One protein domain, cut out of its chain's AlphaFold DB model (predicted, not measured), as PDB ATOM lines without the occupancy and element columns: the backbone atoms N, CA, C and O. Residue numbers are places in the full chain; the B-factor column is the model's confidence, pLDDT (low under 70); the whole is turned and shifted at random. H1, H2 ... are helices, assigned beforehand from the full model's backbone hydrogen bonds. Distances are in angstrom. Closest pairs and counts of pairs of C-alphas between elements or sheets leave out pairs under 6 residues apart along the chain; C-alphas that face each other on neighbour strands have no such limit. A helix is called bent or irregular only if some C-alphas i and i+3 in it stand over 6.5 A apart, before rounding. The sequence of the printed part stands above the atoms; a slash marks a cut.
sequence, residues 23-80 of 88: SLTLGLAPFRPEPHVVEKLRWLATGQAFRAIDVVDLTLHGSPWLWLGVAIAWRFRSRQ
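What this domain is: This is residues 23 to 80 of the 88 residues of the protein "RND transporter" of Holophagales bacterium (UniProt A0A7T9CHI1). After residues 23 to 35, which hold no named element, a short helix, H1, packs on the first arm of a long bent helix, H2, whose residues 69 to 80 stick out. The 58 printed residues include two named helices, H1 then H2, and no named strand; the class is all helix. The whole is loose, with a radius of gyration of the C-alphas of 13.7 A, and spans 43 by 22 by 17 A.

How they stand to each other: H1, residues 36 to 46, comes first. H2, residues 52 to 80, was assigned as one helix by its hydrogen bonds but is bent: C-alphas 61 and 64 are 6.6 A apart. Its arms, H2a, residues 52 to 61, and H2b, residues 64 to 80, stand at a steep tilt of 43 degrees. H1 and H2a touch, closest at the C-alphas of Val 37 and Leu 58, 5.5 A, and run opposite ways at a steep tilt of 53 degrees. H1 and H2b are apart. In H1, H2a and H2b every O i to N i+4 pair is within hydrogen-bond range.

Where its parts are: H1 begins at C-alpha 36 (31.664, 4.959, -25.875) and measures 15.2 A. H2a measures 14.5 A. H2b measures 24.8 A and ends at C-alpha 80 (18.465, 17.946, 4.335).

The domain as a whole: The C-alphas of Ala 49 and Gln 80, 43.7 A, are farthest apart. The printed part has no cut. The H1 to H2 link is tight. Residues 79 to 80 have pLDDT under 70.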
ATOM      1  N   SER A  23      30.410  15.651 -18.337       98.19
ATOM      2  CA  SER A  23      29.512  14.540 -18.693       98.19
ATOM      3  C   SER A  23      28.895  14.711 -20.074       98.19
ATOM      4  O   SER A  23      28.877  13.762 -20.850       98.19
ATOM      5  N   LEU A  24      28.424  15.916 -20.399       97.88
ATOM      6  CA  LEU A  24      27.777  16.192 -21.682       97.88
ATOM      7  C   LEU A  24      28.761  16.288 -22.856       97.88
ATOM      8  O   LEU A  24      28.332  16.203 -24.001       97.88
ATOM      9  N   THR A  25      30.056  16.471 -22.585       97.50
ATOM     10  CA  THR A  25      31.108  16.540 -23.607       97.50
ATOM     11  C   THR A  25      31.931  15.260 -23.634       97.50
ATOM     12  O   THR A  25      31.636  14.364 -24.418       97.50
ATOM     13  N   LEU A  26      32.927  15.143 -22.755       97.81
ATOM     14  CA  LEU A  26      33.797  13.975 -22.662       97.81
ATOM     15  C   LEU A  26      33.004  12.704 -22.348       97.81
ATOM     16  O   LEU A  26      33.264  11.672 -22.945       97.81
ATOM     17  N   GLY A  27      32.017  12.765 -21.452       97.06
ATOM     18  CA  GLY A  27      31.271  11.576 -21.037       97.06
ATOM     19  C   GLY A  27      30.309  11.008 -22.086       97.06
ATOM     20  O   GLY A  27      29.925   9.843 -21.980       97.06
ATOM     21  N   LEU A  28      29.922  11.805 -23.085       97.44
ATOM     22  CA  LEU A  28      29.089  11.382 -24.220       97.44
ATOM     23  C   LEU A  28      29.890  11.186 -25.508       97.44
ATOM     24  O   LEU A  28      29.314  10.791 -26.521       97.44
ATOM     25  N   ALA A  29      31.192  11.470 -25.494       96.75
ATOM     26  CA  ALA A  29      32.024  11.294 -26.667       96.75
ATOM     27  C   ALA A  29      32.214   9.798 -27.006       96.75
ATOM     28  O   ALA A  29      32.188   8.943 -26.115       96.75
ATOM     29  N   PRO A  30      32.399   9.478 -28.296       96.06
ATOM     30  CA  PRO A  30      31.988  10.269 -29.452       96.06
ATOM     31  C   PRO A  30      30.452  10.315 -29.555       96.06
ATOM     32  O   PRO A  30      29.759   9.357 -29.249       96.06
ATOM     33  N   PHE A  31      29.891  11.416 -30.057       95.88
ATOM     34  CA  PHE A  31      28.427  11.552 -30.166       95.88
ATOM     35  C   PHE A  31      27.796  10.701 -31.277       95.88
ATOM     36  O   PHE A  31      26.573  10.603 -31.363       95.88
ATOM     37  N   ARG A  32      28.618  10.140 -32.169       94.19
ATOM     38  CA  ARG A  32      28.202   9.251 -33.255       94.19
ATOM     39  C   ARG A  32      29.262   8.168 -33.490       94.19
ATOM     40  O   ARG A  32      30.444   8.483 -33.359       94.19
ATOM     41  N   PRO A  33      28.866   6.958 -33.932       93.31
ATOM     42  CA  PRO A  33      27.480   6.494 -34.082       93.31
ATOM     43  C   PRO A  33      26.751   6.330 -32.737       93.31
ATOM     44  O   PRO A  33      25.545   6.544 -32.683       93.31
ATOM     45  N   GLU A  34      27.482   6.064 -31.655       96.00
ATOM     46  CA  GLU A  34      26.981   6.026 -30.281       96.00
ATOM     47  C   GLU A  34      28.103   6.402 -29.284       96.00
ATOM     48  O   GLU A  34      29.277   6.217 -29.613       96.00
ATOM     49  N   PRO A  35      27.771   6.894 -28.076       97.06
ATOM     50  CA  PRO A  35      28.752   7.175 -27.026       97.06
ATOM     51  C   PRO A  35      29.514   5.932 -26.570       97.06
ATOM     52  O   PRO A  35      28.900   4.894 -26.299       97.06
ATOM     53  N   HIS A  36      30.824   6.066 -26.345       96.75
ATOM     54  CA  HIS A  36      31.664   4.959 -25.875       96.75
ATOM     55  C   HIS A  36      31.156   4.367 -24.557       96.75
ATOM     56  O   HIS A  36      31.116   3.150 -24.396       96.75
ATOM     57  N   VAL A  37      30.681   5.204 -23.626       96.88
ATOM     58  CA  VAL A  37      30.119   4.720 -22.355       96.88
ATOM     59  C   VAL A  37      28.948   3.751 -22.573       96.88
ATOM     60  O   VAL A  37      28.857   2.740 -21.883       96.88
ATOM     61  N   VAL A  38      28.083   4.003 -23.560       97.06
ATOM     62  CA  VAL A  38      26.932   3.138 -23.865       97.06
ATOM     63  C   VAL A  38      27.392   1.853 -24.547       97.06
ATOM     64  O   VAL A  38      26.959   0.770 -24.152       97.06
ATOM     65  N   GLU A  39      28.300   1.961 -25.519       96.50
ATOM     66  CA  GLU A  39      28.885   0.806 -26.204       96.50
ATOM     67  C   GLU A  39      29.526  -0.162 -25.197       96.50
ATOM     68  O   GLU A  39      29.177  -1.346 -25.164       96.50
ATOM     69  N   LYS A  40      30.412   0.342 -24.327       96.50
ATOM     70  CA  LYS A  40      31.145  -0.492 -23.364       96.50
ATOM     71  C   LYS A  40      30.230  -1.104 -22.310       96.50
ATOM     72  O   LYS A  40      30.396  -2.277 -21.980       96.50
ATOM     73  N   LEU A  41      29.236  -0.364 -21.812       95.75
ATOM     74  CA  LEU A  41      28.236  -0.920 -20.893       95.75
ATOM     75  C   LEU A  41      27.428  -2.046 -21.547       95.75
ATOM     76  O   LEU A  41      27.168  -3.060 -20.902       95.75
ATOM     77  N   ARG A  42      27.074  -1.909 -22.830       96.25
ATOM     78  CA  ARG A  42      26.395  -2.976 -23.569       96.25
ATOM     79  C   ARG A  42      27.291  -4.200 -23.730       96.25
ATOM     80  O   ARG A  42      26.823  -5.299 -23.471       96.25
ATOM     81  N   TRP A  43      28.562  -4.026 -24.089       96.56
ATOM     82  CA  TRP A  43      29.516  -5.136 -24.202       96.56
ATOM     83  C   TRP A  43      29.670  -5.905 -22.889       96.56
ATOM     84  O   TRP A  43      29.657  -7.135 -22.902       96.56
ATOM     85  N   LEU A  44      29.746  -5.194 -21.758       95.56
ATOM     86  CA  LEU A  44      29.749  -5.812 -20.431       95.56
ATOM     87  C   LEU A  44      28.450  -6.581 -20.162       95.56
ATOM     88  O   LEU A  44      28.497  -7.709 -19.678       95.56
ATOM     89  N   ALA A  45      27.297  -6.002 -20.508       97.00
ATOM     90  CA  ALA A  45      25.995  -6.636 -20.310       97.00
ATOM     91  C   ALA A  45      25.786  -7.882 -21.187       97.00
ATOM     92  O   ALA A  45      25.095  -8.809 -20.774       97.00
ATOM     93  N   THR A  46      26.378  -7.923 -22.384       97.38
ATOM     94  CA  THR A  46      26.255  -9.046 -23.325       97.38
ATOM     95  C   THR A  46      27.399 -10.059 -23.229       97.38
ATOM     96  O   THR A  46      27.410 -11.023 -23.990       97.38
ATOM     97  N   GLY A  47      28.373  -9.855 -22.335       94.81
ATOM     98  CA  GLY A  47      29.525 -10.751 -22.178       94.81
ATOM     99  C   GLY A  47      30.507 -10.725 -23.355       94.81
ATOM    100  O   GLY A  47      31.185 -11.716 -23.620       94.81
ATOM    101  N   GLN A  48      30.577  -9.612 -24.087       95.44
ATOM    102  CA  GLN A  48      31.535  -9.445 -25.177       95.44
ATOM    103  C   GLN A  48      32.966  -9.326 -24.622       95.44
ATOM    104  O   GLN A  48      33.179  -8.851 -23.506       95.44
ATOM    105  N   ALA A  49      33.960  -9.759 -25.405       93.50
ATOM    106  CA  ALA A  49      35.362  -9.687 -25.005       93.50
ATOM    107  C   ALA A  49      35.761  -8.243 -24.655       93.50
ATOM    108  O   ALA A  49      35.620  -7.340 -25.479       93.50
ATOM    109  N   PHE A  50      36.278  -8.049 -23.440       95.69
ATOM    110  CA  PHE A  50      36.621  -6.738 -22.899       95.69
ATOM    111  C   PHE A  50      38.136  -6.622 -22.746       95.69
ATOM    112  O   PHE A  50      38.762  -7.380 -22.001       95.69
ATOM    113  N   ARG A  51      38.752  -5.710 -23.493       96.12
ATOM    114  CA  ARG A  51      40.205  -5.519 -23.494       96.12
ATOM    115  C   ARG A  51      40.589  -4.426 -22.504       96.12
ATOM    116  O   ARG A  51      39.773  -3.603 -22.105       96.12
ATOM    117  N   ALA A  52      41.876  -4.354 -22.165       96.12
ATOM    118  CA  ALA A  52      42.396  -3.294 -21.298       96.12
ATOM    119  C   ALA A  52      42.061  -1.882 -21.819       96.12
ATOM    120  O   ALA A  52      41.735  -0.996 -21.032       96.12
ATOM    121  N   ILE A  53      42.077  -1.683 -23.143       96.81
ATOM    122  CA  ILE A  53      41.703  -0.401 -23.752       96.81
ATOM    123  C   ILE A  53      40.227  -0.051 -23.517       96.81
ATOM    124  O   ILE A  53      39.923   1.112 -23.293       96.81
ATOM    125  N   ASP A  54      39.331  -1.038 -23.472       96.69
ATOM    126  CA  ASP A  54      37.904  -0.816 -23.213       96.69
ATOM    127  C   ASP A  54      37.648  -0.422 -21.752       96.69
ATOM    128  O   ASP A  54      36.753   0.370 -21.468       96.69
ATOM    129  N   VAL A  55      38.473  -0.917 -20.819       96.19
ATOM    130  CA  VAL A  55      38.448  -0.486 -19.410       96.19
ATOM    131  C   VAL A  55      38.863   0.975 -19.290       96.19
ATOM    132  O   VAL A  55      38.203   1.747 -18.593       96.19
ATOM    133  N   VAL A  56      39.943   1.365 -19.973       97.69
ATOM    134  CA  VAL A  56      40.401   2.761 -20.004       97.69
ATOM    135  C   VAL A  56      39.334   3.650 -20.632       97.69
ATOM    136  O   VAL A  56      39.018   4.700 -20.079       97.69
ATOM    137  N   ASP A  57      38.738   3.206 -21.733       96.75
ATOM    138  CA  ASP A  57      37.707   3.939 -22.454       96.75
ATOM    139  C   ASP A  57      36.439   4.141 -21.608       96.75
ATOM    140  O   ASP A  57      35.979   5.272 -21.435       96.75
ATOM    141  N   LEU A  58      35.938   3.078 -20.970       97.12
ATOM    142  CA  LEU A  58      34.805   3.158 -20.050       97.12
ATOM    143  C   LEU A  58      35.116   4.032 -18.829       97.12
ATOM    144  O   LEU A  58      34.260   4.792 -18.387       97.12
ATOM    145  N   THR A  59      36.330   3.955 -18.283       97.88
ATOM    146  CA  THR A  59      36.730   4.776 -17.129       97.88
ATOM    147  C   THR A  59      36.812   6.252 -17.508       97.88
ATOM    148  O   THR A  59      36.298   7.107 -16.785       97.88
ATOM    149  N   LEU A  60      37.410   6.567 -18.657       97.81
ATOM    150  CA  LEU A  60      37.556   7.936 -19.140       97.81
ATOM    151  C   LEU A  60      36.193   8.586 -19.396       97.81
ATOM    152  O   LEU A  60      35.943   9.680 -18.896       97.81
ATOM    153  N   HIS A  61      35.293   7.896 -20.098       97.88
ATOM    154  CA  HIS A  61      33.972   8.428 -20.448       97.88
ATOM    155  C   HIS A  61      32.959   8.293 -19.299       97.88
ATOM    156  O   HIS A  61      32.042   9.099 -19.172       97.88
ATOM    157  N   GLY A  62      33.126   7.310 -18.414       97.69
ATOM    158  CA  GLY A  62      32.265   7.083 -17.252       97.69
ATOM    159  C   GLY A  62      32.595   7.966 -16.045       97.69
ATOM    160  O   GLY A  62      31.696   8.325 -15.280       97.69
ATOM    161  N   SER A  63      33.860   8.365 -15.865       98.12
ATOM    162  CA  SER A  63      34.283   9.142 -14.690       98.12
ATOM    163  C   SER A  63      33.581  10.502 -14.528       98.12
ATOM    164  O   SER A  63      33.222  10.822 -13.388       98.12
ATOM    165  N   PRO A  64      33.264  11.279 -15.590       98.25
ATOM    166  CA  PRO A  64      32.495  12.511 -15.439       98.25
ATOM    167  C   PRO A  64      31.090  12.264 -14.878       98.25
ATOM    168  O   PRO A  64      30.622  13.020 -14.031       98.25
ATOM    169  N   TRP A  65      30.427  11.175 -15.290       98.00
ATOM    170  CA  TRP A  65      29.100  10.801 -14.790       98.00
ATOM    171  C   TRP A  65      29.117  10.428 -13.309       98.00
ATOM    172  O   TRP A  65      28.249  10.871 -12.556       98.00
ATOM    173  N   LEU A  66      30.125   9.664 -12.875       97.94
ATOM    174  CA  LEU A  66      30.316   9.350 -11.457       97.94
ATOM    175  C   LEU A  66      30.556  10.623 -10.641       97.94
ATOM    176  O   LEU A  66      29.930  10.815  -9.598       97.94
ATOM    177  N   TRP A  67      31.407  11.523 -11.137       97.69
ATOM    178  CA  TRP A  67      31.659  12.805 -10.488       97.69
ATOM    179  C   TRP A  67      30.384  13.650 -10.365       97.69
ATOM    180  O   TRP A  67      30.081  14.146  -9.275       97.69
ATOM    181  N   LEU A  68      29.596  13.760 -11.440       97.94
ATOM    182  CA  LEU A  68      28.311  14.458 -11.431       97.94
ATOM    183  C   LEU A  68      27.341  13.845 -10.410       97.94
ATOM    184  O   LEU A  68      26.767  14.578  -9.602       97.94
ATOM    185  N   GLY A  69      27.203  12.517 -10.392       97.19
ATOM    186  CA  GLY A  69      26.343  11.803  -9.448       97.19
ATOM    187  C   GLY A  69      26.732  12.048  -7.988       97.19
ATOM    188  O   GLY A  69      25.874  12.367  -7.163       97.19
ATOM    189  N   VAL A  70      28.030  11.990  -7.672       96.19
ATOM    190  CA  VAL A  70      28.548  12.284  -6.325       96.19
ATOM    191  C   VAL A  70      28.276  13.736  -5.934       96.19
ATOM    192  O   VAL A  70      27.800  13.989  -4.826       96.19
ATOM    193  N   ALA A  71      28.530  14.696  -6.826       94.50
ATOM    194  CA  ALA A  71      28.306  16.112  -6.545       94.50
ATOM    195  C   ALA A  71      26.818  16.419  -6.288       94.50
ATOM    196  O   ALA A  71      26.477  17.156  -5.356       94.50
ATOM    197  N   ILE A  72      25.925  15.802  -7.068       95.31
ATOM    198  CA  ILE A  72      24.473  15.882  -6.886       95.31
ATOM    199  C   ILE A  72      24.062  15.279  -5.535       95.31
ATOM    200  O   ILE A  72      23.388  15.948  -4.747       95.31
ATOM    201  N   ALA A  73      24.502  14.055  -5.224       93.81
ATOM    202  CA  ALA A  73      24.180  13.373  -3.969       93.81
ATOM    203  C   ALA A  73      24.662  14.162  -2.742       93.81
ATOM    204  O   ALA A  73      23.931  14.308  -1.757       93.81
ATOM    205  N   TRP A  74      25.866  14.738  -2.816       91.38
ATOM    206  CA  TRP A  74      26.409  15.589  -1.763       91.38
ATOM    207  C   TRP A  74      25.523  16.816  -1.540       91.38
ATOM    208  O   TRP A  74      25.139  17.105  -0.408       91.38
ATOM    209  N   ARG A  75      25.101  17.485  -2.620       87.94
ATOM    210  CA  ARG A  75      24.231  18.665  -2.543       87.94
ATOM    211  C   ARG A  75      22.833  18.343  -2.011       87.94
ATOM    212  O   ARG A  75      22.282  19.159  -1.273       87.94
ATOM    213  N   PHE A  76      22.276  17.172  -2.324       88.19
ATOM    214  CA  PHE A  76      21.023  16.711  -1.719       88.19
ATOM    215  C   PHE A  76      21.180  16.449  -0.219       88.19
ATOM    216  O   PHE A  76      20.381  16.952   0.572       88.19
ATOM    217  N   ARG A  77      22.243  15.756   0.208       87.00
ATOM    218  CA  ARG A  77      22.502  15.501   1.636       87.00
ATOM    219  C   ARG A  77      22.729  16.788   2.433       87.00
ATOM    220  O   ARG A  77      22.186  16.924   3.526       87.00
ATOM    221  N   SER A  78      23.451  17.761   1.878       78.44
ATOM    222  CA  SER A  78      23.698  19.053   2.536       78.44
ATOM    223  C   SER A  78      22.447  19.926   2.681       78.44
ATOM    224  O   SER A  78      22.408  20.778   3.564       78.44
ATOM    225  N   ARG A  79      21.419  19.737   1.842       69.06
ATOM    226  CA  ARG A  79      20.140  20.459   1.964       69.06
ATOM    227  C   ARG A  79      19.261  19.908   3.086       69.06
ATOM    228  O   ARG A  79      18.597  20.685   3.761       69.06
ATOM    229  N   GLN A  80      19.296  18.597   3.316       64.44
ATOM    230  CA  GLN A  80      18.465  17.946   4.335       64.44
ATOM    231  C   GLN A  80      18.910  18.275   5.772       64.44
ATOM    232  O   GLN A  80      18.072  18.367   6.660       64.44
TER     233      GLN A  80